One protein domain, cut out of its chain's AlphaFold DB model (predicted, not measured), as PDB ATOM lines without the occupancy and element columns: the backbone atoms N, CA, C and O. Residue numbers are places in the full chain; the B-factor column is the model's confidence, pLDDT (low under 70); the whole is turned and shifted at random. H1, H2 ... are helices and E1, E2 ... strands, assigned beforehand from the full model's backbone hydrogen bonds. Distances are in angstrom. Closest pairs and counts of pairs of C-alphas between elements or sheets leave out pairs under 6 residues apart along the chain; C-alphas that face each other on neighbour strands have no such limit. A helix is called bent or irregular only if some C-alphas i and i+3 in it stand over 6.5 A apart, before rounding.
ATOM      1  N   SER A 192     -24.005 -35.449 -40.942       84.44
ATOM      2  CA  SER A 192     -23.655 -35.537 -39.518       84.44
ATOM      3  C   SER A 192     -24.122 -36.857 -38.897       84.44
ATOM      4  O   SER A 192     -25.000 -37.537 -39.438       84.44
ATOM      5  N   PHE A 193     -23.585 -37.213 -37.726       88.06
ATOM      6  CA  PHE A 193     -24.045 -38.370 -36.952       88.06
ATOM      7  C   PHE A 193     -25.547 -38.295 -36.667       88.06
ATOM      8  O   PHE A 193     -26.240 -39.302 -36.795       88.06
ATOM      9  N   LYS A 194     -26.075 -37.096 -36.396       85.50
ATOM     10  CA  LYS A 194     -27.520 -36.859 -36.244       85.50
ATOM     11  C   LYS A 194     -28.344 -37.441 -37.397       85.50
ATOM     12  O   LYS A 194     -29.391 -38.043 -37.165       85.50
ATOM     13  N   ASN A 195     -27.865 -37.262 -38.626       82.00
ATOM     14  CA  ASN A 195     -28.606 -37.608 -39.836       82.00
ATOM     15  C   ASN A 195     -28.328 -39.049 -40.279       82.00
ATOM     16  O   ASN A 195     -29.223 -39.732 -40.770       82.00
ATOM     17  N   LEU A 196     -27.102 -39.527 -40.067       88.00
ATOM     18  CA  LEU A 196     -26.625 -40.788 -40.632       88.00
ATOM     19  C   LEU A 196     -26.511 -41.929 -39.616       88.00
ATOM     20  O   LEU A 196     -26.251 -43.053 -40.023       88.00
ATOM     21  N   CYS A 197     -26.735 -41.701 -38.316       89.31
ATOM     22  CA  CYS A 197     -26.597 -42.749 -37.292       89.31
ATOM     23  C   CYS A 197     -27.353 -44.038 -37.662       89.31
ATOM     24  O   CYS A 197     -26.806 -45.132 -37.561       89.31
ATOM     25  N   LYS A 198     -28.568 -43.912 -38.210       87.12
ATOM     26  CA  LYS A 198     -29.404 -45.059 -38.599       87.12
ATOM     27  C   LYS A 198     -28.811 -45.928 -39.716       87.12
ATOM     28  O   LYS A 198     -29.200 -47.087 -39.812       87.12
ATOM     29  N   SER A 199     -27.920 -45.394 -40.550       86.62
ATOM     30  CA  SER A 199     -27.261 -46.140 -41.630       86.62
ATOM     31  C   SER A 199     -25.891 -46.691 -41.230       86.62
ATOM     32  O   SER A 199     -25.232 -47.328 -42.044       86.62
ATOM     33  N   LEU A 200     -25.433 -46.432 -40.002       89.88
ATOM     34  CA  LEU A 200     -24.135 -46.894 -39.532       89.88
ATOM     35  C   LEU A 200     -24.193 -48.332 -39.023       89.88
ATOM     36  O   LEU A 200     -25.145 -48.750 -38.361       89.88
ATOM     37  N   THR A 201     -23.110 -49.066 -39.267       89.12
ATOM     38  CA  THR A 201     -22.886 -50.365 -38.635       89.12
ATOM     39  C   THR A 201     -22.715 -50.192 -37.127       89.12
ATOM     40  O   THR A 201     -22.273 -49.146 -36.643       89.12
ATOM     41  N   VAL A 202     -23.013 -51.246 -36.364       89.12
ATOM     42  CA  VAL A 202     -22.788 -51.267 -34.906       89.12
ATOM     43  C   VAL A 202     -21.339 -50.915 -34.575       89.12
ATOM     44  O   VAL A 202     -21.076 -50.170 -33.635       89.12
ATOM     45  N   GLN A 203     -20.400 -51.400 -35.380       87.38
ATOM     46  CA  GLN A 203     -18.977 -51.133 -35.235       87.38
ATOM     47  C   GLN A 203     -18.622 -49.649 -35.413       87.38
ATOM     48  O   GLN A 203     -17.871 -49.091 -34.607       87.38
ATOM     49  N   ALA A 204     -19.182 -48.991 -36.432       89.25
ATOM     50  CA  ALA A 204     -18.983 -47.563 -36.652       89.25
ATOM     51  C   ALA A 204     -19.570 -46.738 -35.494       89.25
ATOM     52  O   ALA A 204     -18.884 -45.873 -34.954       89.25
ATOM     53  N   VAL A 205     -20.790 -47.056 -35.044       92.31
ATOM     54  CA  VAL A 205     -21.420 -46.368 -33.900       92.31
ATOM     55  C   VAL A 205     -20.646 -46.589 -32.602       92.31
ATOM     56  O   VAL A 205     -20.488 -45.659 -31.815       92.31
ATOM     57  N   SER A 206     -20.102 -47.787 -32.402       90.94
ATOM     58  CA  SER A 206     -19.280 -48.130 -31.240       90.94
ATOM     59  C   SER A 206     -17.992 -47.303 -31.197       90.94
ATOM     60  O   SER A 206     -17.655 -46.719 -30.168       90.94
ATOM     61  N   THR A 207     -17.320 -47.171 -32.344       89.25
ATOM     62  CA  THR A 207     -16.135 -46.314 -32.492       89.25
ATOM     63  C   THR A 207     -16.471 -44.847 -32.227       89.25
ATOM     64  O   THR A 207     -15.752 -44.174 -31.491       89.25
ATOM     65  N   ILE A 208     -17.588 -44.365 -32.782       93.00
ATOM     66  CA  ILE A 208     -18.076 -42.995 -32.586       93.00
ATOM     67  C   ILE A 208     -18.370 -42.721 -31.109       93.00
ATOM     68  O   ILE A 208     -17.928 -41.703 -30.589       93.00
ATOM     69  N   LEU A 209     -19.046 -43.639 -30.412       94.19
ATOM     70  CA  LEU A 209     -19.375 -43.497 -28.993       94.19
ATOM     71  C   LEU A 209     -18.121 -43.325 -28.125       94.19
ATOM     72  O   LEU A 209     -18.083 -42.431 -27.277       94.19
ATOM     73  N   VAL A 210     -17.107 -44.167 -28.342       91.31
ATOM     74  CA  VAL A 210     -15.844 -44.113 -27.594       91.31
ATOM     75  C   VAL A 210     -15.063 -42.848 -27.932       91.31
ATOM     76  O   VAL A 210     -14.709 -42.094 -27.025       91.31
ATOM     77  N   GLY A 211     -14.815 -42.604 -29.223       89.69
ATOM     78  CA  GLY A 211     -14.016 -41.466 -29.670       89.69
ATOM     79  C   GLY A 211     -14.630 -40.134 -29.259       89.69
ATOM     80  O   GLY A 211     -13.912 -39.261 -28.797       89.69
ATOM     81  N   TYR A 212     -15.960 -40.022 -29.290       91.44
ATOM     82  CA  TYR A 212     -16.669 -38.836 -28.824       91.44
ATOM     83  C   TYR A 212     -16.357 -38.531 -27.355       91.44
ATOM     84  O   TYR A 212     -16.008 -37.410 -27.019       91.44
ATOM     85  N   HIS A 213     -16.426 -39.524 -26.465       90.06
ATOM     86  CA  HIS A 213     -16.149 -39.295 -25.044       90.06
ATOM     87  C   HIS A 213     -14.682 -38.945 -24.772       90.06
ATOM     88  O   HIS A 213     -14.420 -38.080 -23.936       90.06
ATOM     89  N   LEU A 214     -13.741 -39.591 -25.471       86.56
ATOM     90  CA  LEU A 214     -12.314 -39.279 -25.351       86.56
ATOM     91  C   LEU A 214     -12.009 -37.873 -25.855       86.56
ATOM     92  O   LEU A 214     -11.418 -37.085 -25.124       86.56
ATOM     93  N   ASP A 215     -12.466 -37.546 -27.058       87.44
ATOM     94  CA  ASP A 215     -12.216 -36.256 -27.684       87.44
ATOM     95  C   ASP A 215     -12.820 -35.111 -26.870       87.44
ATOM     96  O   ASP A 215     -12.141 -34.114 -26.660       87.44
ATOM     97  N   ILE A 216     -14.042 -35.250 -26.335       86.25
ATOM     98  CA  ILE A 216     -14.626 -34.220 -25.460       86.25
ATOM     99  C   ILE A 216     -13.838 -34.073 -24.157       86.25
ATOM    100  O   ILE A 216     -13.654 -32.951 -23.692       86.25
ATOM    101  N   ALA A 217     -13.357 -35.169 -23.563       81.81
ATOM    102  CA  ALA A 217     -12.506 -35.077 -22.380       81.81
ATOM    103  C   ALA A 217     -11.189 -34.348 -22.686       81.81
ATOM    104  O   ALA A 217     -10.774 -33.493 -21.908       81.81
ATOM    105  N   THR A 218     -10.572 -34.641 -23.833       79.94
ATOM    106  CA  THR A 218      -9.375 -33.942 -24.305       79.94
ATOM    107  C   THR A 218      -9.677 -32.471 -24.548       79.94
ATOM    108  O   THR A 218      -9.027 -31.626 -23.954       79.94
ATOM    109  N   MET A 219     -10.697 -32.129 -25.338       79.62
ATOM    110  CA  MET A 219     -11.079 -30.732 -25.591       79.62
ATOM    111  C   MET A 219     -11.308 -29.951 -24.294       79.62
ATOM    112  O   MET A 219     -10.834 -28.826 -24.145       79.62
ATOM    113  N   ALA A 220     -11.951 -30.591 -23.322       76.06
ATOM    114  CA  ALA A 220     -12.181 -30.035 -22.005       76.06
ATOM    115  C   ALA A 220     -10.883 -29.780 -21.205       76.06
ATOM    116  O   ALA A 220     -10.799 -28.785 -20.487       76.06
ATOM    117  N   ASP A 221      -9.843 -30.611 -21.320       74.12
ATOM    118  CA  ASP A 221      -8.542 -30.326 -20.682       74.12
ATOM    119  C   ASP A 221      -7.916 -29.024 -21.191       74.12
ATOM    120  O   ASP A 221      -7.312 -28.290 -20.411       74.12
ATOM    121  N   TRP A 222      -8.134 -28.701 -22.465       71.19
ATOM    122  CA  TRP A 222      -7.637 -27.486 -23.115       71.19
ATOM    123  C   TRP A 222      -8.606 -26.297 -23.004       71.19
ATOM    124  O   TRP A 222      -8.398 -25.255 -23.618       71.19
ATOM    125  N   GLY A 223      -9.677 -26.420 -22.215       68.75
ATOM    126  CA  GLY A 223     -10.613 -25.319 -21.981       68.75
ATOM    127  C   GLY A 223     -11.739 -25.188 -23.011       68.75
ATOM    128  O   GLY A 223     -12.479 -24.205 -22.974       68.75
ATOM    129  N   HIS A 224     -11.925 -26.165 -23.901       71.88
ATOM    130  CA  HIS A 224     -12.973 -26.153 -24.924       71.88
ATOM    131  C   HIS A 224     -14.173 -27.011 -24.498       71.88
ATOM    132  O   HIS A 224     -14.127 -28.241 -24.531       71.88
ATOM    133  N   TYR A 225     -15.267 -26.353 -24.102       63.53
ATOM    134  CA  TYR A 225     -16.444 -26.993 -23.486       63.53
ATOM    135  C   TYR A 225     -17.775 -26.718 -24.211       63.53
ATOM    136  O   TYR A 225     -18.841 -26.904 -23.630       63.53
ATOM    137  N   HIS A 226     -17.755 -26.236 -25.454       63.94
ATOM    138  CA  HIS A 226     -18.969 -25.753 -26.121       63.94
ATOM    139  C   HIS A 226     -19.429 -26.663 -27.265       63.94
ATOM    140  O   HIS A 226     -18.618 -27.275 -27.943       63.94
ATOM    141  N   ASP A 227     -20.745 -26.722 -27.471       68.56
ATOM    142  CA  ASP A 227     -21.426 -27.341 -28.620       68.56
ATOM    143  C   ASP A 227     -21.073 -28.799 -28.971       68.56
ATOM    144  O   ASP A 227     -21.176 -29.233 -30.115       68.56
ATOM    145  N   ALA A 228     -20.735 -29.617 -27.974       74.69
ATOM    146  CA  ALA A 228     -20.595 -31.056 -28.173       74.69
ATOM    147  C   ALA A 228     -21.972 -31.716 -28.370       74.69
ATOM    148  O   ALA A 228     -22.648 -32.079 -27.399       74.69
ATOM    149  N   HIS A 229     -22.397 -31.873 -29.624       78.69
ATOM    150  CA  HIS A 229     -23.605 -32.617 -29.984       78.69
ATOM    151  C   HIS A 229     -23.443 -33.408 -31.293       78.69
ATOM    152  O   HIS A 229     -22.516 -33.200 -32.075       78.69
ATOM    153  N   GLU A 230     -24.392 -34.304 -31.577       81.00
ATOM    154  CA  GLU A 230     -24.391 -35.211 -32.737       81.00
ATOM    155  C   GLU A 230     -24.359 -34.523 -34.112       81.00
ATOM    156  O   GLU A 230     -24.045 -35.150 -35.123       81.00
ATOM    157  N   GLY A 231     -24.715 -33.241 -34.166       77.81
ATOM    158  CA  GLY A 231     -24.652 -32.436 -35.383       77.81
ATOM    159  C   GLY A 231     -23.227 -32.001 -35.715       77.81
ATOM    160  O   GLY A 231     -22.952 -31.700 -36.874       77.81
ATOM    161  N   ASN A 232     -22.330 -32.031 -34.723       81.19
ATOM    162  CA  ASN A 232     -20.951 -31.574 -34.854       81.19
ATOM    163  C   ASN A 232     -19.950 -32.690 -35.163       81.19
ATOM    164  O   ASN A 232     -18.783 -32.419 -35.443       81.19
ATOM    165  N   VAL A 233     -20.440 -33.930 -35.233       87.00
ATOM    166  CA  VAL A 233     -19.705 -35.109 -35.694       87.00
ATOM    167  C   VAL A 233     -20.060 -35.367 -37.157       87.00
ATOM    168  O   VAL A 233     -21.150 -35.851 -37.460       87.00
ATOM    169  N   LEU A 234     -19.155 -35.028 -38.070       86.06
ATOM    170  CA  LEU A 234     -19.308 -35.218 -39.512       86.06
ATOM    171  C   LEU A 234     -18.820 -36.597 -39.948       86.06
ATOM    172  O   LEU A 234     -17.826 -37.102 -39.430       86.06
ATOM    173  N   LEU A 235     -19.509 -37.178 -40.927       87.81
ATOM    174  CA  LEU A 235     -19.262 -38.518 -41.447       87.81
ATOM    175  C   LEU A 235     -19.044 -38.477 -42.956       87.81
ATOM    176  O   LEU A 235     -19.731 -37.747 -43.669       87.81
ATOM    177  N   SER A 236     -18.110 -39.294 -43.433       87.19
ATOM    178  CA  SER A 236     -17.774 -39.441 -44.847       87.19
ATOM    179  C   SER A 236     -17.513 -40.893 -45.198       87.19
ATOM    180  O   SER A 236     -16.662 -41.520 -44.579       87.19
ATOM    181  N   PHE A 237     -18.209 -41.440 -46.183       82.56
ATOM    182  CA  PHE A 237     -18.081 -42.846 -46.545       82.56
ATOM    183  C   PHE A 237     -17.011 -43.097 -47.597       82.56
ATOM    184  O   PHE A 237     -16.504 -44.200 -47.620       82.56
ATOM    185  N   ALA A 238     -16.635 -42.123 -48.437       70.44
ATOM    186  CA  ALA A 238     -15.512 -42.186 -49.394       70.44
ATOM    187  C   ALA A 238     -15.212 -43.568 -50.056       70.44
ATOM    188  O   ALA A 238     -14.056 -43.872 -50.341       70.44
ATOM    189  N   GLY A 239     -16.229 -44.406 -50.313       61.84
ATOM    190  CA  GLY A 239     -16.071 -45.763 -50.865       61.84
ATOM    191  C   GLY A 239     -15.596 -46.856 -49.888       61.84
ATOM    192  O   GLY A 239     -15.152 -47.905 -50.337       61.84
ATOM    193  N   SER A 240     -15.674 -46.622 -48.580       66.38
ATOM    194  CA  SER A 240     -15.341 -47.536 -47.483       66.38
ATOM    195  C   SER A 240     -16.599 -47.875 -46.675       66.38
ATOM    196  O   SER A 240     -17.435 -47.006 -46.428       66.38
ATOM    197  N   ASP A 241     -16.697 -49.116 -46.185       63.25
ATOM    198  CA  ASP A 241     -17.772 -49.563 -45.277       63.25
ATOM    199  C   ASP A 241     -17.760 -48.823 -43.927       63.25
ATOM    200  O   ASP A 241     -18.702 -48.895 -43.134       63.25
ATOM    201  N   LEU A 242     -16.675 -48.098 -43.651       74.25
ATOM    202  CA  LEU A 242     -16.460 -47.365 -42.414       74.25
ATOM    203  C   LEU A 242     -16.291 -45.887 -42.705       74.25
ATOM    204  O   LEU A 242     -15.398 -45.528 -43.485       74.25
ATOM    205  N   PRO A 243     -17.053 -45.026 -42.016       86.19
ATOM    206  CA  PRO A 243     -16.933 -43.607 -42.230       86.19
ATOM    207  C   PRO A 243     -15.582 -43.080 -41.724       86.19
ATOM    208  O   PRO A 243     -15.034 -43.494 -40.692       86.19
ATOM    209  N   GLU A 244     -15.031 -42.121 -42.449       87.75
ATOM    210  CA  GLU A 244     -14.162 -41.109 -41.876       87.75
ATOM    211  C   GLU A 244     -15.014 -40.161 -41.019       87.75
ATOM    212  O   GLU A 244     -16.116 -39.775 -41.410       87.75
ATOM    213  N   ILE A 245     -14.518 -39.834 -39.823       88.25
ATOM    214  CA  ILE A 245     -15.248 -39.082 -38.798       88.25
ATOM    215  C   ILE A 245     -14.438 -37.833 -38.463       88.25
ATOM    216  O   ILE A 245     -13.224 -37.935 -38.259       88.25
ATOM    217  N   ARG A 246     -15.085 -36.664 -38.429       87.38
ATOM    218  CA  ARG A 246     -14.425 -35.372 -38.190       87.38
ATOM    219  C   ARG A 246     -15.284 -34.445 -37.330       87.38
ATOM    220  O   ARG A 246     -16.504 -34.453 -37.456       87.38
ATOM    221  N   TRP A 247     -14.654 -33.609 -36.513       86.06
ATOM    222  CA  TRP A 247     -15.329 -32.540 -35.759       86.06
ATOM    223  C   TRP A 247     -15.401 -31.252 -36.574       86.06
ATOM    224  O   TRP A 247     -14.423 -30.939 -37.237       86.06
ATOM    225  N   HIS A 248     -16.483 -30.468 -36.532       75.38
ATOM    226  CA  HIS A 248     -16.537 -29.227 -37.335       75.38
ATOM    227  C   HIS A 248     -16.820 -27.927 -36.590       75.38
ATOM    228  O   HIS A 248     -16.295 -26.896 -37.016       75.38
ATOM    229  N   ASP A 249     -17.569 -27.969 -35.489       70.56
ATOM    230  CA  ASP A 249     -18.017 -26.756 -34.804       70.56
ATOM    231  C   ASP A 249     -17.809 -26.853 -33.297       70.56
ATOM    232  O   ASP A 249     -18.552 -27.523 -32.582       70.56
ATOM    233  N   PHE A 250     -16.745 -26.213 -32.831       67.12
ATOM    234  CA  PHE A 250     -16.440 -26.032 -31.419       67.12
ATOM    235  C   PHE A 250     -16.100 -24.569 -31.203       67.12
ATOM    236  O   PHE A 250     -15.427 -23.960 -32.034       67.12
ATOM    237  N   ALA A 251     -16.555 -24.003 -30.089       55.88
ATOM    238  CA  ALA A 251     -16.136 -22.663 -29.706       55.88
ATOM    239  C   ALA A 251     -14.687 -22.676 -29.178       55.88
ATOM    240  O   ALA A 251     -14.105 -23.717 -28.858       55.88
ATOM    241  N   GLY A 252     -14.112 -21.487 -29.078       54.81
ATOM    242  CA  GLY A 252     -12.806 -21.204 -28.498       54.81
ATOM    243  C   GLY A 252     -12.701 -21.520 -27.017       54.81
ATOM    244  O   GLY A 252     -13.674 -21.890 -26.355       54.81
ATOM    245  N   SER A 253     -11.474 -21.386 -26.520       52.81
ATOM    246  CA  SER A 253     -11.142 -21.758 -25.155       52.81
ATOM    247  C   SER A 253     -11.779 -20.794 -24.157       52.81
ATOM    248  O   SER A 253     -11.681 -19.573 -24.280       52.81
ATOM    249  N   TYR A 254     -12.427 -21.358 -23.143       55.88
ATOM    250  CA  TYR A 254     -12.935 -20.624 -21.989       55.88
ATOM    251  C   TYR A 254     -11.905 -20.555 -20.854       55.88
ATOM    252  O   TYR A 254     -12.232 -20.040 -19.788       55.88
ATOM    253  N   SER A 255     -10.664 -21.020 -21.060       49.72
ATOM    254  CA  SER A 255      -9.600 -20.932 -20.046       49.72
ATOM    255  C   SER A 255      -9.326 -19.493 -19.590       49.72
ATOM    256  O   SER A 255      -8.978 -19.274 -18.433       49.72
ATOM    257  N   ASP A 256      -9.541 -18.515 -20.476       42.09
ATOM    258  CA  ASP A 256      -9.301 -17.091 -20.209       42.09
ATOM    259  C   ASP A 256     -10.520 -16.360 -19.624       42.09
ATOM    260  O   ASP A 256     -10.424 -15.204 -19.196       42.09
ATOM    261  N   TYR A 257     -11.676 -17.026 -19.543       44.06
ATOM    262  CA  TYR A 257     -12.852 -16.475 -18.885       44.06
ATOM    263  C   TYR A 257     -12.693 -16.575 -17.365       44.06
ATOM    264  O   TYR A 257     -13.206 -17.485 -16.722       44.06
ATOM    265  N   ARG A 258     -12.026 -15.579 -16.762       40.78
ATOM    266  CA  ARG A 258     -12.159 -15.271 -15.327       40.78
ATOM    267  C   ARG A 258     -13.596 -14.827 -15.042       40.78
ATOM    268  O   ARG A 258     -13.888 -13.638 -14.930       40.78
ATOM    269  N   LEU A 259     -14.511 -15.782 -14.963       41.75
ATOM    270  CA  LEU A 259     -15.880 -15.540 -14.542       41.75
ATOM    271  C   LEU A 259     -15.907 -15.563 -13.018       41.75
ATOM    272  O   LEU A 259     -15.669 -16.587 -12.386       41.75
ATOM    273  N   GLY A 260     -16.166 -14.398 -12.429       35.72
ATOM    274  CA  GLY A 260     -16.416 -14.281 -11.001       35.72
ATOM    275  C   GLY A 260     -17.524 -15.241 -10.557       35.72
ATOM    276  O   GLY A 260     -18.589 -15.288 -11.168       35.72
ATOM    277  N   ASN A 261     -17.231 -15.990  -9.494       39.06
ATOM    278  CA  ASN A 261     -18.125 -16.749  -8.619       39.06
ATOM    279  C   ASN A 261     -19.336 -17.452  -9.297       39.06
ATOM    280  O   ASN A 261     -20.455 -16.946  -9.350       39.06
ATOM    281  N   GLU A 262     -19.095 -18.684  -9.754       46.16
ATOM    282  CA  GLU A 262     -19.967 -19.873  -9.620       46.16
ATOM    283  C   GLU A 262     -21.377 -19.978 -10.262       46.16
ATOM    284  O   GLU A 262     -21.999 -21.022 -10.098       46.16
ATOM    285  N   SER A 263     -21.903 -19.053 -11.078       48.34
ATOM    286  CA  SER A 263     -23.268 -19.250 -11.659       48.34
ATOM    287  C   SER A 263     -23.349 -19.702 -13.131       48.34
ATOM    288  O   SER A 263     -24.318 -20.355 -13.519       48.34
ATOM    289  N   LEU A 264     -22.349 -19.402 -13.968       45.16
ATOM    290  CA  LEU A 264     -22.377 -19.708 -15.411       45.16
ATOM    291  C   LEU A 264     -21.800 -21.087 -15.752       45.16
ATOM    292  O   LEU A 264     -22.390 -21.807 -16.555       45.16
ATOM    293  N   GLU A 265     -20.708 -21.497 -15.106       51.38
ATOM    294  CA  GLU A 265     -20.079 -22.805 -15.347       51.38
ATOM    295  C   GLU A 265     -21.015 -23.979 -15.026       51.38
ATOM    296  O   GLU A 265     -21.041 -24.963 -15.762       51.38
ATOM    297  N   GLN A 266     -21.839 -23.862 -13.977       50.34
ATOM    298  CA  GLN A 266     -22.810 -24.897 -13.601       50.34
ATOM    299  C   GLN A 266     -24.014 -24.970 -14.558       50.34
ATOM    300  O   GLN A 266     -24.503 -26.054 -14.864       50.34
ATOM    301  N   ALA A 267     -24.507 -23.835 -15.063       46.97
ATOM    302  CA  ALA A 267     -25.614 -23.830 -16.023       46.97
ATOM    303  C   ALA A 267     -25.176 -24.391 -17.387       46.97
ATOM    304  O   ALA A 267     -25.897 -25.193 -17.990       46.97
ATOM    305  N   PHE A 268     -23.969 -24.025 -17.836       55.12
ATOM    306  CA  PHE A 268     -23.356 -24.609 -19.026       55.12
ATOM    307  C   PHE A 268     -23.060 -26.099 -18.837       55.12
ATOM    308  O   PHE A 268     -23.320 -26.869 -19.757       55.12
ATOM    309  N   SER A 269     -22.614 -26.538 -17.653       63.75
ATOM    310  CA  SER A 269     -22.338 -27.959 -17.410       63.75
ATOM    311  C   SER A 269     -23.592 -28.831 -17.479       63.75
ATOM    312  O   SER A 269     -23.506 -29.949 -17.979       63.75
ATOM    313  N   ILE A 270     -24.765 -28.343 -17.054       71.25
ATOM    314  CA  ILE A 270     -26.006 -29.132 -17.101       71.25
ATOM    315  C   ILE A 270     -26.494 -29.334 -18.539       71.25
ATOM    316  O   ILE A 270     -26.712 -30.482 -18.930       71.25
ATOM    317  N   ASP A 271     -26.667 -28.270 -19.333       71.94
ATOM    318  CA  ASP A 271     -27.125 -28.410 -20.730       71.94
ATOM    319  C   ASP A 271     -26.105 -29.192 -21.569       71.94
ATOM    320  O   ASP A 271     -26.469 -30.093 -22.331       71.94
ATOM    321  N   PHE A 272     -24.813 -28.923 -21.363       76.25
ATOM    322  CA  PHE A 272     -23.735 -29.663 -22.005       76.25
ATOM    323  C   PHE A 272     -23.768 -31.147 -21.629       76.25
ATOM    324  O   PHE A 272     -23.850 -32.000 -22.510       76.25
ATOM    325  N   ALA A 273     -23.823 -31.486 -20.336       80.50
ATOM    326  CA  ALA A 273     -23.939 -32.871 -19.891       80.50
ATOM    327  C   ALA A 273     -25.194 -33.551 -20.457       80.50
ATOM    328  O   ALA A 273     -25.130 -34.707 -20.870       80.50
ATOM    329  N   GLN A 274     -26.326 -32.846 -20.543       83.50
ATOM    330  CA  GLN A 274     -27.542 -33.376 -21.161       83.50
ATOM    331  C   GLN A 274     -27.374 -33.657 -22.658       83.50
ATOM    332  O   GLN A 274     -27.956 -34.624 -23.152       83.50
ATOM    333  N   LYS A 275     -26.614 -32.842 -23.399       83.25
ATOM    334  CA  LYS A 275     -26.274 -33.111 -24.808       83.25
ATOM    335  C   LYS A 275     -25.392 -34.357 -24.932       83.25
ATOM    336  O   LYS A 275     -25.701 -35.239 -25.730       83.25
ATOM    337  N   LEU A 276     -24.382 -34.503 -24.072       87.50
ATOM    338  CA  LEU A 276     -23.522 -35.694 -24.028       87.50
ATOM    339  C   LEU A 276     -24.308 -36.972 -23.667       87.50
ATOM    340  O   LEU A 276     -24.100 -38.032 -24.263       87.50
ATOM    341  N   GLU A 277     -25.252 -36.884 -22.726       89.00
ATOM    342  CA  GLU A 277     -26.147 -37.996 -22.378       89.00
ATOM    343  C   GLU A 277     -27.082 -38.369 -23.529       89.00
ATOM    344  O   GLU A 277     -27.291 -39.559 -23.787       89.00
ATOM    345  N   ARG A 278     -27.636 -37.373 -24.231       89.25
ATOM    346  CA  ARG A 278     -28.485 -37.586 -25.411       89.25
ATOM    347  C   ARG A 278     -27.717 -38.299 -26.518       89.25
ATOM    348  O   ARG A 278     -28.188 -39.334 -26.989       89.25
ATOM    349  N   PHE A 279     -26.516 -37.822 -26.841       92.06
ATOM    350  CA  PHE A 279     -25.623 -38.465 -27.803       92.06
ATOM    351  C   PHE A 279     -25.360 -39.933 -27.439       92.06
ATOM    352  O   PHE A 279     -25.583 -40.836 -28.246       92.06
ATOM    353  N   SER A 280     -24.957 -40.177 -26.186       94.19
ATOM    354  CA  SER A 280     -24.672 -41.525 -25.680       94.19
ATOM    355  C   SER A 280     -25.886 -42.445 -25.791       94.19
ATOM    356  O   SER A 280     -25.757 -43.595 -26.196       94.19
ATOM    357  N   THR A 281     -27.068 -41.929 -25.441       93.56
ATOM    358  CA  THR A 281     -28.334 -42.668 -25.525       93.56
ATOM    359  C   THR A 281     -28.637 -43.026 -26.974       93.56
ATOM    360  O   THR A 281     -28.814 -44.193 -27.279       93.56
ATOM    361  N   THR A 282     -28.574 -42.059 -27.893       93.31
ATOM    362  CA  THR A 282     -28.839 -42.298 -29.321       93.31
ATOM    363  C   THR A 282     -27.909 -43.352 -29.922       93.31
ATOM    364  O   THR A 282     -28.362 -44.212 -30.676       93.31
ATOM    365  N   ALA A 283     -26.618 -43.321 -29.580       95.31
ATOM    366  CA  ALA A 283     -25.665 -44.332 -30.031       95.31
ATOM    367  C   ALA A 283     -25.989 -45.727 -29.463       95.31
ATOM    368  O   ALA A 283     -26.004 -46.707 -30.208       95.31
ATOM    369  N   ILE A 284     -26.278 -45.826 -28.161       96.06
ATOM    370  CA  ILE A 284     -26.592 -47.102 -27.499       96.06
ATOM    371  C   ILE A 284     -27.922 -47.678 -28.001       96.06
ATOM    372  O   ILE A 284     -27.978 -48.867 -28.299       96.06
ATOM    373  N   ASP A 285     -28.954 -46.853 -28.169       95.75
ATOM    374  CA  ASP A 285     -30.261 -47.266 -28.696       95.75
ATOM    375  C   ASP A 285     -30.140 -47.782 -30.139       95.75
ATOM    376  O   ASP A 285     -30.855 -48.692 -30.561       95.75
ATOM    377  N   HIS A 286     -29.214 -47.227 -30.932       94.94
ATOM    378  CA  HIS A 286     -28.926 -47.765 -32.263       94.94
ATOM    379  C   HIS A 286     -28.268 -49.147 -32.193       94.94
ATOM    380  O   HIS A 286     -28.646 -50.038 -32.953       94.94
ATOM    381  N   ILE A 287     -27.338 -49.355 -31.256       94.75
ATOM    382  CA  ILE A 287     -26.717 -50.665 -31.009       94.75
ATOM    383  C   ILE A 287     -27.762 -51.681 -30.524       94.75
ATOM    384  O   ILE A 287     -27.738 -52.832 -30.962       94.75
ATOM    385  N   GLU A 288     -28.711 -51.260 -29.682       95.56
ATOM    386  CA  GLU A 288     -29.759 -52.116 -29.106       95.56
ATOM    387  C   GLU A 288     -30.601 -52.821 -30.170       95.56
ATOM    388  O   GLU A 288     -30.935 -53.993 -30.005       95.56
ATOM    389  N   LYS A 289     -30.859 -52.155 -31.302       91.94
ATOM    390  CA  LYS A 289     -31.623 -52.724 -32.426       91.94
ATOM    391  C   LYS A 289     -31.013 -53.999 -33.004       91.94
ATOM    392  O   LYS A 289     -31.729 -54.766 -33.637       91.94
ATOM    393  N   THR A 290     -29.705 -54.192 -32.834       90.69
ATOM    394  CA  THR A 290     -28.980 -55.357 -33.363       90.69
ATOM    395  C   THR A 290     -28.450 -56.253 -32.242       90.69
ATOM    396  O   THR A 290     -28.510 -57.473 -32.354       90.69
ATOM    397  N   TYR A 291     -27.954 -55.669 -31.145       93.06
ATOM    398  CA  TYR A 291     -27.320 -56.397 -30.044       93.06
ATOM    399  C   TYR A 291     -27.789 -55.880 -28.679       93.06
ATOM    400  O   TYR A 291     -27.129 -55.062 -28.032       93.06
ATOM    401  N   GLN A 292     -28.917 -56.411 -28.209       94.06
ATOM    402  CA  GLN A 292     -29.549 -55.994 -26.955       94.06
ATOM    403  C   GLN A 292     -28.658 -56.197 -25.710       94.06
ATOM    404  O   GLN A 292     -28.587 -55.314 -24.853       94.06
ATOM    405  N   ASP A 293     -27.930 -57.320 -25.611       93.69
ATOM    406  CA  ASP A 293     -27.012 -57.578 -24.481       93.69
ATOM    407  C   ASP A 293     -25.861 -56.558 -24.446       93.69
ATOM    408  O   ASP A 293     -25.574 -55.962 -23.405       93.69
ATOM    409  N   LEU A 294     -25.253 -56.273 -25.604       93.12
ATOM    410  CA  LEU A 294     -24.199 -55.264 -25.713       93.12
ATOM    411  C   LEU A 294     -24.722 -53.881 -25.303       93.12
ATOM    412  O   LEU A 294     -24.104 -53.215 -24.470       93.12
ATOM    413  N   ALA A 295     -25.876 -53.464 -25.827       95.88
ATOM    414  CA  ALA A 295     -26.479 -52.181 -25.477       95.88
ATOM    415  C   ALA A 295     -26.798 -52.070 -23.979       95.88
ATOM    416  O   ALA A 295     -26.534 -51.032 -23.373       95.88
ATOM    417  N   THR A 296     -27.273 -53.146 -23.348       95.44
ATOM    418  CA  THR A 296     -27.548 -53.193 -21.900       95.44
ATOM    419  C   THR A 296     -26.279 -52.964 -21.076       95.44
ATOM    420  O   THR A 296     -26.262 -52.151 -20.140       95.44
ATOM    421  N   ARG A 297     -25.177 -53.625 -21.446       94.19
ATOM    422  CA  ARG A 297     -23.879 -53.453 -20.780       94.19
ATOM    423  C   ARG A 297     -23.304 -52.056 -21.010       94.19
ATOM    424  O   ARG A 297     -22.840 -51.437 -20.055       94.19
ATOM    425  N   LEU A 298     -23.419 -51.514 -22.225       94.56
ATOM    426  CA  LEU A 298     -23.023 -50.135 -22.530       94.56
ATOM    427  C   LEU A 298     -23.853 -49.124 -21.734       94.56
ATOM    428  O   LEU A 298     -23.305 -48.181 -21.171       94.56
ATOM    429  N   ASN A 299     -25.161 -49.339 -21.587       94.44
ATOM    430  CA  ASN A 299     -26.001 -48.485 -20.749       94.44
ATOM    431  C   ASN A 299     -25.601 -48.556 -19.270       94.44
ATOM    432  O   ASN A 299     -25.643 -47.544 -18.567       94.44
ATOM    433  N   THR A 300     -25.175 -49.727 -18.797       93.06
ATOM    434  CA  THR A 300     -24.624 -49.892 -17.446       93.06
ATOM    435  C   THR A 300     -23.315 -49.122 -17.295       93.06
ATOM    436  O   THR A 300     -23.179 -48.343 -16.354       93.06
ATOM    437  N   ALA A 301     -22.389 -49.260 -18.251       90.19
ATOM    438  CA  ALA A 301     -21.130 -48.516 -18.297       90.19
ATOM    439  C   ALA A 301     -21.357 -46.996 -18.294       90.19
ATOM    440  O   ALA A 301     -20.754 -46.285 -17.493       90.19
ATOM    441  N   ARG A 302     -22.300 -46.506 -19.109       91.19
ATOM    442  CA  ARG A 302     -22.698 -45.093 -19.153       91.19
ATOM    443  C   ARG A 302     -23.144 -44.594 -17.778       91.19
ATOM    444  O   ARG A 302     -22.735 -43.526 -17.337       91.19
ATOM    445  N   LYS A 303     -23.965 -45.373 -17.070       87.94
ATOM    446  CA  LYS A 303     -24.544 -44.986 -15.773       87.94
ATOM    447  C   LYS A 303     -23.549 -45.002 -14.605       87.94
ATOM    448  O   LYS A 303     -23.879 -44.414 -13.577       87.94
ATOM    449  N   ARG A 304     -22.368 -45.625 -14.745       84.56
ATOM    450  CA  ARG A 304     -21.354 -45.717 -13.672       84.56
ATOM    451  C   ARG A 304     -20.839 -44.352 -13.214       84.56
ATOM    452  O   ARG A 304     -20.645 -44.160 -12.023       84.56
ATOM    453  N   CYS A 305     -20.678 -43.409 -14.138       83.12
ATOM    454  CA  CYS A 305     -20.283 -42.035 -13.827       83.12
ATOM    455  C   CYS A 305     -21.296 -41.104 -14.481       83.12
ATOM    456  O   CYS A 305     -21.304 -40.998 -15.700       83.12
ATOM    457  N   ARG A 306     -22.222 -40.500 -13.729       80.06
ATOM    458  CA  ARG A 306     -23.239 -39.589 -14.294       80.06
ATOM    459  C   ARG A 306     -22.603 -38.240 -14.605       80.06
ATOM    460  O   ARG A 306     -21.920 -37.720 -13.741       80.06
ATOM    461  N   LEU A 307     -22.848 -37.678 -15.790       81.00
ATOM    462  CA  LEU A 307     -22.296 -36.366 -16.169       81.00
ATOM    463  C   LEU A 307     -23.140 -35.209 -15.620       81.00
ATOM    464  O   LEU A 307     -22.608 -34.192 -15.189       81.00
ATOM    465  N   VAL A 308     -24.466 -35.370 -15.621       78.50
ATOM    466  CA  VAL A 308     -25.396 -34.333 -15.158       78.50
ATOM    467  C   VAL A 308     -25.229 -34.109 -13.656       78.50
ATOM    468  O   VAL A 308     -25.282 -35.061 -12.876       78.50
ATOM    469  N   GLY A 309     -25.065 -32.844 -13.265       69.94
ATOM    470  CA  GLY A 309     -24.874 -32.437 -11.870       69.94
ATOM    471  C   GLY A 309     -23.434 -32.561 -11.366       69.94
ATOM    472  O   GLY A 309     -23.205 -32.348 -10.181       69.94
ATOM    473  N   GLN A 310     -22.474 -32.894 -12.236       71.44
ATOM    474  CA  GLN A 310     -21.053 -32.909 -11.884       71.44
ATOM    475  C   GLN A 310     -20.371 -31.573 -12.212       71.44
ATOM    476  O   GLN A 310     -20.706 -30.946 -13.224       71.44
ATOM    477  N   PRO A 311     -19.381 -31.141 -11.411       69.81
ATOM    478  CA  PRO A 311     -18.506 -30.032 -11.783       69.81
ATOM    479  C   PRO A 311     -17.623 -30.409 -12.984       69.81
ATOM    480  O   PRO A 311     -17.367 -31.589 -13.237       69.81
ATOM    481  N   SER A 312     -17.121 -29.409 -13.715       68.06
ATOM    482  CA  SER A 312     -16.355 -29.579 -14.965       68.06
ATOM    483  C   SER A 312     -15.174 -30.546 -14.827       68.06
ATOM    484  O   SER A 312     -14.998 -31.438 -15.656       68.06
ATOM    485  N   ILE A 313     -14.409 -30.440 -13.735       70.44
ATOM    486  CA  ILE A 313     -13.287 -31.336 -13.430       70.44
ATOM    487  C   ILE A 313     -13.752 -32.795 -13.352       70.44
ATOM    488  O   ILE A 313     -13.190 -33.660 -14.022       70.44
ATOM    489  N   GLN A 314     -14.806 -33.057 -12.583       74.69
ATOM    490  CA  GLN A 314     -15.342 -34.402 -12.388       74.69
ATOM    491  C   GLN A 314     -15.994 -34.939 -13.670       74.69
ATOM    492  O   GLN A 314     -15.886 -36.126 -13.971       74.69
ATOM    493  N   MET A 315     -16.612 -34.067 -14.470       76.81
ATOM    494  CA  MET A 315     -17.169 -34.413 -15.777       76.81
ATOM    495  C   MET A 315     -16.082 -34.924 -16.735       76.81
ATOM    496  O   MET A 315     -16.291 -35.949 -17.380       76.81
ATOM    497  N   ARG A 316     -14.904 -34.282 -16.782       77.69
ATOM    498  CA  ARG A 316     -13.753 -34.738 -17.591       77.69
ATOM    499  C   ARG A 316     -13.298 -36.142 -17.206       77.69
ATOM    500  O   ARG A 316     -13.137 -37.003 -18.068       77.69
ATOM    501  N   VAL A 317     -13.151 -36.387 -15.905       80.25
ATOM    502  CA  VAL A 317     -12.801 -37.714 -15.375       80.25
ATOM    503  C   VAL A 317     -13.876 -38.737 -15.751       80.25
ATOM    504  O   VAL A 317     -13.554 -39.785 -16.308       80.25
ATOM    505  N   CYS A 318     -15.155 -38.402 -15.557       84.75
ATOM    506  CA  CYS A 318     -16.271 -39.269 -15.933       84.75
ATOM    507  C   CYS A 318     -16.292 -39.612 -17.427       84.75
ATOM    508  O   CYS A 318     -16.616 -40.745 -17.785       84.75
ATOM    509  N   LEU A 319     -15.979 -38.663 -18.313       86.31
ATOM    510  CA  LEU A 319     -15.956 -38.904 -19.757       86.31
ATOM    511  C   LEU A 319     -14.895 -39.936 -20.139       86.31
ATOM    512  O   LEU A 319     -15.202 -40.880 -20.871       86.31
ATOM    513  N   ARG A 320     -13.691 -39.822 -19.570       84.38
ATOM    514  CA  ARG A 320     -12.621 -40.817 -19.744       84.38
ATOM    515  C   ARG A 320     -13.031 -42.182 -19.206       84.38
ATOM    516  O   ARG A 320     -12.938 -43.182 -19.910       84.38
ATOM    517  N   GLU A 321     -13.558 -42.232 -17.984       84.12
ATOM    518  CA  GLU A 321     -14.005 -43.485 -17.365       84.12
ATOM    519  C   GLU A 321     -15.113 -44.184 -18.158       84.12
ATOM    520  O   GLU A 321     -15.107 -45.416 -18.280       84.12
ATOM    521  N   ARG A 322     -16.049 -43.411 -18.723       89.88
ATOM    522  CA  ARG A 322     -17.082 -43.920 -19.629       89.88
ATOM    523  C   ARG A 322     -16.476 -44.477 -20.900       89.88
ATOM    524  O   ARG A 322     -16.783 -45.618 -21.229       89.88
ATOM    525  N   ALA A 323     -15.606 -43.721 -21.573       88.31
ATOM    526  CA  ALA A 323     -14.930 -44.186 -22.779       88.31
ATOM    527  C   ALA A 323     -14.227 -45.526 -22.534       88.31
ATOM    528  O   ALA A 323     -14.430 -46.475 -23.288       88.31
ATOM    529  N   PHE A 324     -13.496 -45.648 -21.425       83.38
ATOM    530  CA  PHE A 324     -12.838 -46.900 -21.053       83.38
ATOM    531  C   PHE A 324     -13.815 -48.028 -20.774       83.38
ATOM    532  O   PHE A 324     -13.627 -49.134 -21.269       83.38
ATOM    533  N   SER A 325     -14.872 -47.747 -20.017       86.75
ATOM    534  CA  SER A 325     -15.892 -48.751 -19.717       86.75
ATOM    535  C   SER A 325     -16.616 -49.211 -20.988       86.75
ATOM    536  O   SER A 325     -16.999 -50.376 -21.084       86.75
ATOM    537  N   PHE A 326     -16.790 -48.333 -21.982       90.94
ATOM    538  CA  PHE A 326     -17.340 -48.691 -23.289       90.94
ATOM    539  C   PHE A 326     -16.389 -49.584 -24.076       90.94
ATOM    540  O   PHE A 326     -16.822 -50.641 -24.528       90.94
ATOM    541  N   VAL A 327     -15.109 -49.212 -24.188       87.50
ATOM    542  CA  VAL A 327     -14.094 -50.039 -24.864       87.50
ATOM    543  C   VAL A 327     -14.019 -51.419 -24.222       87.50
ATOM    544  O   VAL A 327     -14.147 -52.420 -24.917       87.50
ATOM    545  N   GLU A 328     -13.910 -51.487 -22.895       82.50
ATOM    546  CA  GLU A 328     -13.922 -52.737 -22.129       82.50
ATOM    547  C   GLU A 328     -15.165 -53.581 -22.436       82.50
ATOM    548  O   GLU A 328     -15.071 -54.780 -22.703       82.50
ATOM    549  N   THR A 329     -16.340 -52.954 -22.428       88.06
ATOM    550  CA  THR A 329     -17.602 -53.638 -22.723       88.06
ATOM    551  C   THR A 329     -17.613 -54.200 -24.145       88.06
ATOM    552  O   THR A 329     -18.046 -55.332 -24.346       88.06
ATOM    553  N   MET A 330     -17.117 -53.440 -25.125       88.12
ATOM    554  CA  MET A 330     -17.074 -53.840 -26.536       88.12
ATOM    555  C   MET A 330     -16.050 -54.948 -26.792       88.12
ATOM    556  O   MET A 330     -16.357 -55.904 -27.501       88.12
ATOM    557  N   LEU A 331     -14.858 -54.872 -26.193       83.38
ATOM    558  CA  LEU A 331     -13.819 -55.899 -26.342       83.38
ATOM    559  C   LEU A 331     -14.240 -57.247 -25.735       83.38
ATOM    560  O   LEU A 331     -13.877 -58.295 -26.267       83.38
ATOM    561  N   ASN A 332     -15.049 -57.223 -24.672       79.25
ATOM    562  CA  ASN A 332     -15.592 -58.420 -24.022       79.25
ATOM    563  C   ASN A 332     -16.888 -58.945 -24.649       79.25
ATOM    564  O   ASN A 332     -17.378 -60.008 -24.264       79.25
ATOM    565  N   ALA A 333     -17.486 -58.207 -25.580       83.56
ATOM    566  CA  ALA A 333     -18.759 -58.596 -26.155       83.56
ATOM    567  C   ALA A 333     -18.578 -59.725 -27.172       83.56
ATOM    568  O   ALA A 333     -17.801 -59.612 -28.123       83.56
ATOM    569  N   ALA A 334     -19.367 -60.791 -27.024       80.19
ATOM    570  CA  ALA A 334     -19.461 -61.850 -28.031       80.19
ATOM    571  C   ALA A 334     -19.964 -61.317 -29.387       80.19
ATOM    572  O   ALA A 334     -19.620 -61.862 -30.427       80.19
ATOM    573  N   ALA A 335     -20.726 -60.217 -29.367       79.88
ATOM    574  CA  ALA A 335     -21.207 -59.509 -30.552       79.88
ATOM    575  C   ALA A 335     -20.092 -58.854 -31.395       79.88
ATOM    576  O   ALA A 335     -20.332 -58.516 -32.549       79.88
ATOM    577  N   MET A 336     -18.896 -58.655 -30.829       80.69
ATOM    578  CA  MET A 336     -17.757 -58.053 -31.522       80.69
ATOM    579  C   MET A 336     -16.756 -59.148 -31.885       80.69
ATOM    580  O   MET A 336     -16.123 -59.718 -30.993       80.69
ATOM    581  N   ASP A 337     -16.588 -59.430 -33.175       82.56
ATOM    582  CA  ASP A 337     -15.552 -60.349 -33.649       82.56
ATOM    583  C   ASP A 337     -14.138 -59.732 -33.554       82.56
ATOM    584  O   ASP A 337     -13.950 -58.569 -33.180       82.56
ATOM    585  N   SER A 338     -13.107 -60.518 -33.870       77.62
ATOM    586  CA  SER A 338     -11.713 -60.059 -33.799       77.62
ATOM    587  C   SER A 338     -11.401 -58.889 -34.741       77.62
ATOM    588  O   SER A 338     -10.605 -58.026 -34.369       77.62
ATOM    589  N   SER A 339     -12.030 -58.827 -35.918       79.69
ATOM    590  CA  SER A 339     -11.874 -57.714 -36.864       79.69
ATOM    591  C   SER A 339     -12.513 -56.441 -36.304       79.69
ATOM    592  O   SER A 339     -11.906 -55.368 -36.307       79.69
ATOM    593  N   ALA A 340     -13.700 -56.582 -35.709       81.38
ATOM    594  CA  ALA A 340     -14.439 -55.501 -35.086       81.38
ATOM    595  C   ALA A 340     -13.678 -54.868 -33.918       81.38
ATOM    596  O   ALA A 340     -13.572 -53.642 -33.825       81.38
ATOM    597  N   ARG A 341     -13.093 -55.712 -33.061       83.31
ATOM    598  CA  ARG A 341     -12.252 -55.295 -31.929       83.31
ATOM    599  C   ARG A 341     -10.972 -54.614 -32.391       83.31
ATOM    600  O   ARG A 341     -10.660 -53.532 -31.901       83.31
ATOM    601  N   ARG A 342     -10.264 -55.216 -33.353       79.00
ATOM    602  CA  ARG A 342      -9.043 -54.643 -33.930       79.00
ATOM    603  C   ARG A 342      -9.305 -53.233 -34.433       79.00
ATOM    604  O   ARG A 342      -8.593 -52.306 -34.086       79.00
ATOM    605  N   MET A 343     -10.366 -53.059 -35.201       79.19
ATOM    606  CA  MET A 343     -10.658 -51.777 -35.819       79.19
ATOM    607  C   MET A 343     -11.114 -50.704 -34.827       79.19
ATOM    608  O   MET A 343     -10.768 -49.535 -34.995       79.19
ATOM    609  N   LEU A 344     -11.866 -51.089 -33.787       84.12
ATOM    610  CA  LEU A 344     -12.173 -50.189 -32.675       84.12
ATOM    611  C   LEU A 344     -10.869 -49.637 -32.082       84.12
ATOM    612  O   LEU A 344     -10.732 -48.425 -31.919       84.12
ATOM    613  N   LEU A 345      -9.895 -50.517 -31.833       82.06
ATOM    614  CA  LEU A 345      -8.576 -50.136 -31.333       82.06
ATOM    615  C   LEU A 345      -7.802 -49.277 -32.348       82.06
ATOM    616  O   LEU A 345      -7.317 -48.219 -31.968       82.06
ATOM    617  N   GLU A 346      -7.766 -49.633 -33.640       80.06
ATOM    618  CA  GLU A 346      -7.127 -48.835 -34.712       80.06
ATOM    619  C   GLU A 346      -7.643 -47.405 -34.761       80.06
ATOM    620  O   GLU A 346      -6.864 -46.462 -34.890       80.06
ATOM    621  N   ARG A 347      -8.952 -47.213 -34.618       82.00
ATOM    622  CA  ARG A 347      -9.540 -45.876 -34.676       82.00
ATOM    623  C   ARG A 347      -9.299 -45.094 -33.395       82.00
ATOM    624  O   ARG A 347      -8.852 -43.955 -33.481       82.00
ATOM    625  N   VAL A 348      -9.536 -45.701 -32.235       80.25
ATOM    626  CA  VAL A 348      -9.373 -45.038 -30.931       80.25
ATOM    627  C   VAL A 348      -7.903 -44.712 -30.642       80.25
ATOM    628  O   VAL A 348      -7.609 -43.663 -30.079       80.25
ATOM    629  N   SER A 349      -6.976 -45.556 -31.102       77.88
ATOM    630  CA  SER A 349      -5.532 -45.362 -30.927       77.88
ATOM    631  C   SER A 349      -5.008 -44.065 -31.547       77.88
ATOM    632  O   SER A 349      -4.034 -43.519 -31.054       77.88
ATOM    633  N   ARG A 350      -5.685 -43.494 -32.554       75.62
ATOM    634  CA  ARG A 350      -5.277 -42.226 -33.193       75.62
ATOM    635  C   ARG A 350      -5.228 -41.041 -32.227       75.62
ATOM    636  O   ARG A 350      -4.460 -40.109 -32.455       75.62
ATOM    637  N   GLY A 351      -6.017 -41.101 -31.154       71.44
ATOM    638  CA  GLY A 351      -5.989 -40.126 -30.064       71.44
ATOM    639  C   GLY A 351      -4.877 -40.358 -29.032       71.44
ATOM    640  O   GLY A 351      -4.774 -39.580 -28.093       71.44
ATOM    641  N   MET A 352      -4.065 -41.409 -29.178       73.81
ATOM    642  CA  MET A 352      -2.992 -41.795 -28.249       73.81
ATOM    643  C   MET A 352      -1.608 -41.365 -28.761       73.81
ATOM    644  O   MET A 352      -1.422 -41.117 -29.961       73.81
ATOM    645  N   SER A 353      -0.625 -41.311 -27.859       68.00
ATOM    646  CA  SER A 353       0.790 -41.125 -28.202       68.00
ATOM    647  C   SER A 353       1.328 -42.322 -28.994       68.00
ATOM    648  O   SER A 353       0.826 -43.433 -28.852       68.00
ATOM    649  N   ASP A 354       2.356 -42.121 -29.823       70.38
ATOM    650  CA  ASP A 354       2.891 -43.194 -30.683       70.38
ATOM    651  C   ASP A 354       3.394 -44.391 -29.850       70.38
ATOM    652  O   ASP A 354       3.125 -45.537 -30.189       70.38
ATOM    653  N   ILE A 355       4.004 -44.125 -28.687       70.44
ATOM    654  CA  ILE A 355       4.442 -45.154 -27.728       70.44
ATOM    655  C   ILE A 355       3.247 -45.970 -27.217       70.44
ATOM    656  O   ILE A 355       3.302 -47.197 -27.160       70.44
ATOM    657  N   SER A 356       2.153 -45.297 -26.859       68.94
ATOM    658  CA  SER A 356       0.920 -45.947 -26.411       68.94
ATOM    659  C   SER A 356       0.245 -46.726 -27.546       68.94
ATOM    660  O   SER A 356      -0.269 -47.818 -27.321       68.94
ATOM    661  N   GLN A 357       0.290 -46.235 -28.786       70.44
ATOM    662  CA  GLN A 357      -0.205 -46.981 -29.947       70.44
ATOM    663  C   GLN A 357       0.600 -48.264 -30.184       70.44
ATOM    664  O   GLN A 357       0.006 -49.323 -30.379       70.44
ATOM    665  N   ASP A 358       1.929 -48.195 -30.135       69.94
ATOM    666  CA  ASP A 358       2.797 -49.359 -30.336       69.94
ATOM    667  C   ASP A 358       2.580 -50.416 -29.248       69.94
ATOM    668  O   ASP A 358       2.450 -51.607 -29.542       69.94
ATOM    669  N   GLU A 359       2.447 -49.980 -27.995       69.31
ATOM    670  CA  GLU A 359       2.143 -50.853 -26.860       69.31
ATOM    671  C   GLU A 359       0.740 -51.491 -27.039       69.31
ATOM    672  O   GLU A 359       0.565 -52.676 -26.754       69.31
ATOM    673  N   LEU A 360      -0.231 -50.771 -27.632       71.00
ATOM    674  CA  LEU A 360      -1.575 -51.272 -28.013       71.00
ATOM    675  C   LEU A 360      -1.542 -52.352 -29.062       71.00
ATOM    676  O   LEU A 360      -2.188 -53.390 -28.892       71.00
ATOM    677  N   TRP A 361      -0.767 -52.142 -30.115       70.06
ATOM    678  CA  TRP A 361      -0.645 -53.129 -31.173       70.06
ATOM    679  C   TRP A 361       0.076 -54.376 -30.708       70.06
ATOM    680  O   TRP A 361      -0.396 -55.484 -30.974       70.06
ATOM    681  N   ARG A 362       1.167 -54.204 -29.964       70.19
ATOM    682  CA  ARG A 362       1.957 -55.309 -29.432       70.19
ATOM    683  C   ARG A 362       1.103 -56.227 -28.555       70.19
ATOM    684  O   ARG A 362       1.020 -57.422 -28.818       70.19
ATOM    685  N   GLN A 363       0.371 -55.663 -27.598       65.50
ATOM    686  CA  GLN A 363      -0.471 -56.431 -26.672       65.50
ATOM    687  C   GLN A 363      -1.691 -57.065 -27.356       65.50
ATOM    688  O   GLN A 363      -2.061 -58.205 -27.065       65.50
ATOM    689  N   PHE A 364      -2.313 -56.368 -28.312       66.12
ATOM    690  CA  PHE A 364      -3.424 -56.942 -29.073       66.12
ATOM    691  C   PHE A 364      -2.998 -58.189 -29.867       66.12
ATOM    692  O   PHE A 364      -3.741 -59.173 -29.911       66.12
ATOM    693  N   VAL A 365      -1.801 -58.163 -30.464       68.44
ATOM    694  CA  VAL A 365      -1.240 -59.271 -31.255       68.44
ATOM    695  C   VAL A 365      -0.721 -60.409 -30.370       68.44
ATOM    696  O   VAL A 365      -0.926 -61.574 -30.707       68.44
ATOM    697  N   GLU A 366      -0.111 -60.101 -29.223       64.81
ATOM    698  CA  GLU A 366       0.449 -61.087 -28.280       64.81
ATOM    699  C   GLU A 366      -0.620 -61.883 -27.495       64.81
ATOM    700  O   GLU A 366      -0.294 -62.793 -26.735       64.81
ATOM    701  N   GLY A 367      -1.912 -61.613 -27.716       51.06
ATOM    702  CA  GLY A 367      -3.013 -62.458 -27.238       51.06
ATOM    703  C   GLY A 367      -3.505 -62.161 -25.819       51.06
ATOM    704  O   GLY A 367      -4.477 -62.782 -25.376       51.06
ATOM    705  N   SER A 368      -2.935 -61.166 -25.134       48.88
ATOM    706  CA  SER A 368      -3.439 -60.673 -23.844       48.88
ATOM    707  C   SER A 368      -4.855 -60.080 -23.966       48.88
ATOM    708  O   SER A 368      -5.609 -60.086 -22.996       48.88
ATOM    709  N   ALA A 369      -5.289 -59.692 -25.176       47.44
ATOM    710  CA  ALA A 369      -6.628 -59.174 -25.514       47.44
ATOM    711  C   ALA A 369      -7.826 -60.113 -25.226       47.44
ATOM    712  O   ALA A 369      -8.979 -59.725 -25.427       47.44
ATOM    713  N   ARG A 370      -7.583 -61.362 -24.801       43.00
ATOM    714  CA  ARG A 370      -8.635 -62.312 -24.385       43.00
ATOM    715  C   ARG A 370      -8.826 -62.403 -22.867       43.00
ATOM    716  O   ARG A 370      -9.731 -63.111 -22.434       43.00
ATOM    717  N   THR A 371      -8.008 -61.714 -22.071       44.84
ATOM    718  CA  THR A 371      -8.049 -61.769 -20.602       44.84
ATOM    719  C   THR A 371      -8.336 -60.397 -19.995       44.84
ATOM    720  O   THR A 371      -8.111 -59.357 -20.612       44.84
ATOM    721  N   THR A 372      -8.810 -60.380 -18.750       41.97
ATOM    722  CA  THR A 372      -9.091 -59.181 -17.941       41.97
ATOM    723  C   THR A 372      -7.891 -58.225 -17.810       41.97
ATOM    724  O   THR A 372      -8.076 -57.039 -17.549       41.97
ATOM    725  N   GLU A 373      -6.664 -58.709 -18.026       40.31
ATOM    726  CA  GLU A 373      -5.416 -57.935 -17.933       40.31
ATOM    727  C   GLU A 373      -5.236 -56.941 -19.093       40.31
ATOM    728  O   GLU A 373      -4.798 -55.812 -18.873       40.31
ATOM    729  N   SER A 374      -5.665 -57.287 -20.312       45.25
ATOM    730  CA  SER A 374      -5.614 -56.361 -21.462       45.25
ATOM    731  C   SER A 374      -6.528 -55.143 -21.312       45.25
ATOM    732  O   SER A 374      -6.240 -54.067 -21.828       45.25
ATOM    733  N   ILE A 375      -7.612 -55.290 -20.556       49.25
ATOM    734  CA  ILE A 375      -8.606 -54.248 -20.279       49.25
ATOM    735  C   ILE A 375      -8.089 -53.228 -19.265       49.25
ATOM    736  O   ILE A 375      -8.294 -52.022 -19.431       49.25
ATOM    737  N   VAL A 376      -7.402 -53.705 -18.221       49.75
ATOM    738  CA  VAL A 376      -6.694 -52.839 -17.268       49.75
ATOM    739  C   VAL A 376      -5.630 -52.038 -18.007       49.75
ATOM    740  O   VAL A 376      -5.452 -50.856 -17.757       49.75
ATOM    741  N   TRP A 377      -4.979 -52.646 -18.988       52.34
ATOM    742  CA  TRP A 377      -3.886 -52.018 -19.700       52.34
ATOM    743  C   TRP A 377      -4.339 -50.967 -20.744       52.34
ATOM    744  O   TRP A 377      -3.753 -49.887 -20.783       52.34
ATOM    745  N   VAL A 378      -5.446 -51.172 -21.480       54.78
ATOM    746  CA  VAL A 378      -6.055 -50.099 -22.308       54.78
ATOM    747  C   VAL A 378      -6.465 -48.906 -21.435       54.78
ATOM    748  O   VAL A 378      -6.295 -47.752 -21.824       54.78
ATOM    749  N   ARG A 379      -6.965 -49.174 -20.221       56.81
ATOM    750  CA  ARG A 379      -7.249 -48.140 -19.216       56.81
ATOM    751  C   ARG A 379      -5.989 -47.399 -18.770       56.81
ATOM    752  O   ARG A 379      -6.032 -46.176 -18.668       56.81
ATOM    753  N   GLU A 380      -4.894 -48.110 -18.515       55.88
ATOM    754  CA  GLU A 380      -3.627 -47.522 -18.065       55.88
ATOM    755  C   GLU A 380      -2.915 -46.725 -19.161       55.88
ATOM    756  O   GLU A 380      -2.411 -45.643 -18.880       55.88
ATOM    757  N   LEU A 381      -2.903 -47.195 -20.409       54.38
ATOM    758  CA  LEU A 381      -2.315 -46.445 -21.519       54.38
ATOM    759  C   LEU A 381      -3.002 -45.109 -21.743       54.38
ATOM    760  O   LEU A 381      -2.350 -44.070 -21.812       54.38
ATOM    761  N   ILE A 382      -4.332 -45.132 -21.827       55.84
ATOM    762  CA  ILE A 382      -5.058 -43.903 -22.102       55.84
ATOM    763  C   ILE A 382      -5.008 -42.985 -20.872       55.84
ATOM    764  O   ILE A 382      -4.954 -41.772 -21.028       55.84
ATOM    765  N   ARG A 383      -4.936 -43.524 -19.642       56.56
ATOM    766  CA  ARG A 383      -4.651 -42.719 -18.440       56.56
ATOM    767  C   ARG A 383      -3.266 -42.077 -18.462       56.56
ATOM    768  O   ARG A 383      -3.167 -40.911 -18.094       56.56
ATOM    769  N   LYS A 384      -2.224 -42.803 -18.875       54.31
ATOM    770  CA  LYS A 384      -0.843 -42.296 -18.950       54.31
ATOM    771  C   LYS A 384      -0.692 -41.190 -19.987       54.31
ATOM    772  O   LYS A 384      -0.080 -40.174 -19.682       54.31
ATOM    773  N   ASP A 385      -1.318 -41.337 -21.152       51.06
ATOM    774  CA  ASP A 385      -1.354 -40.275 -22.166       51.06
ATOM    775  C   ASP A 385      -2.132 -39.030 -21.696       51.06
ATOM    776  O   ASP A 385      -1.892 -37.932 -22.187       51.06
ATOM    777  N   CYS A 386      -3.041 -39.179 -20.726       45.25
ATOM    778  CA  CYS A 386      -3.792 -38.073 -20.123       45.25
ATOM    779  C   CYS A 386      -3.097 -37.421 -18.910       45.25
ATOM    780  O   CYS A 386      -3.682 -36.521 -18.313       45.25
ATOM    781  N   ALA A 387      -1.916 -37.890 -18.489       40.69
ATOM    782  CA  ALA A 387      -1.220 -37.410 -17.288       40.69
ATOM    783  C   ALA A 387      -0.106 -36.378 -17.575       40.69
ATOM    784  O   ALA A 387       0.720 -36.129 -16.695       40.69
TER     785      ALA A 387
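AT A GLANCE: This is residues 192 to 387 of the 388 residues of the protein "Hypothetical protein" of Symbiodinium natans (UniProt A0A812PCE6). A small hairpin of two strands, E1 and E2, packs on one side of an up-and-down bundle of seven helices. H2 and H5 run through the middle of the bundle, with H3 and H4 to one side and H6, H7 and H8 to the other; short H1 lies by E1, and residues 258 to 264 stick out past one end. The printed part has 196 residues, with eight named helices and two named strands that follow along the chain as H1 H2 E1 E2 H3 H4 H5 H6 H7 H8; the sheet E1 - E2 is antiparallel and the class is mostly helix. It is compact, with a radius of gyration of the C-alphas of 16.6 A and spans of 52 by 35 by 32 A.

IN THESE COORDINATES: E1 is residues 233 to 236 and E2 residues 244 to 247. H1, residues 193 to 199, begins with C-alpha 193 at (-24.045, -38.370, -36.952) and is irregular: C-alphas 195 and 198 are 7.6 A apart. H2 is residues 202 to 221, 29.0 A; H3 is residues 264 to 288, 35.9 A, the longest helix. H4 is residues 292 to 304, 18.7 A; H5 is residues 312 to 331, 28.8 A. H6 is residues 338 to 349, H7 residues 354 to 365, and H8, residues 372 to 385, 20.9 A, ends with C-alpha 385 at (-1.354, -40.275, -22.166).

HOW THE PARTS SIT: E1 and E2 form a hairpin at 151 degrees, with N 234 and O 246 within hydrogen-bond range at 2.8 A. The closest C-alphas of H2 and E2, Ile 208 and Ile 245, are 7.9 A apart; those of H1 and E1, Phe 193 and Val 233, 5.6 A. In the bundle each helix runs against the one before it. H2 touches H5 at a shallow tilt of 24 degrees, closest at C-alphas 210 and 323, 4.9 A. Residues 202 to 209 of H2 touch H3, closest at C-alphas 202 and 287, 5.6 A. H4 forms helical hairpins with H3, at 16 degrees, closest at C-alphas 288 and 295, 4.9 A, and with H5, at 25 degrees, closest at C-alphas 301 and 325, 5.4 A. Residues 203 to 211 of H2 touch H6, closest at C-alphas 207 and 344, 5.5 A. H7 forms helical hairpins with H6, closest at C-alphas 349 and 357, 5.7 A, and with H8, closest at C-alphas 356 and 381, 5.9 A. H5 and H8 only just touch, with 3 pairs of C-alphas within 8 A. H4 and H7 are apart. Every O i to N i+4 pair is within hydrogen-bond range in H2 to H8; H1 has 1 of 3, and 2 of 4 O i to N i+3 pairs.

THE WHOLE: The C-alphas farthest apart, Gly 260 and Glu 366, are 52.7 A apart. The printed part has no cut; the links H2 to E1 and E2 to H3 are long. Mean pLDDT of the printed part is 75.4, with residues 250 to 269 and 363 to 387 among those under 70.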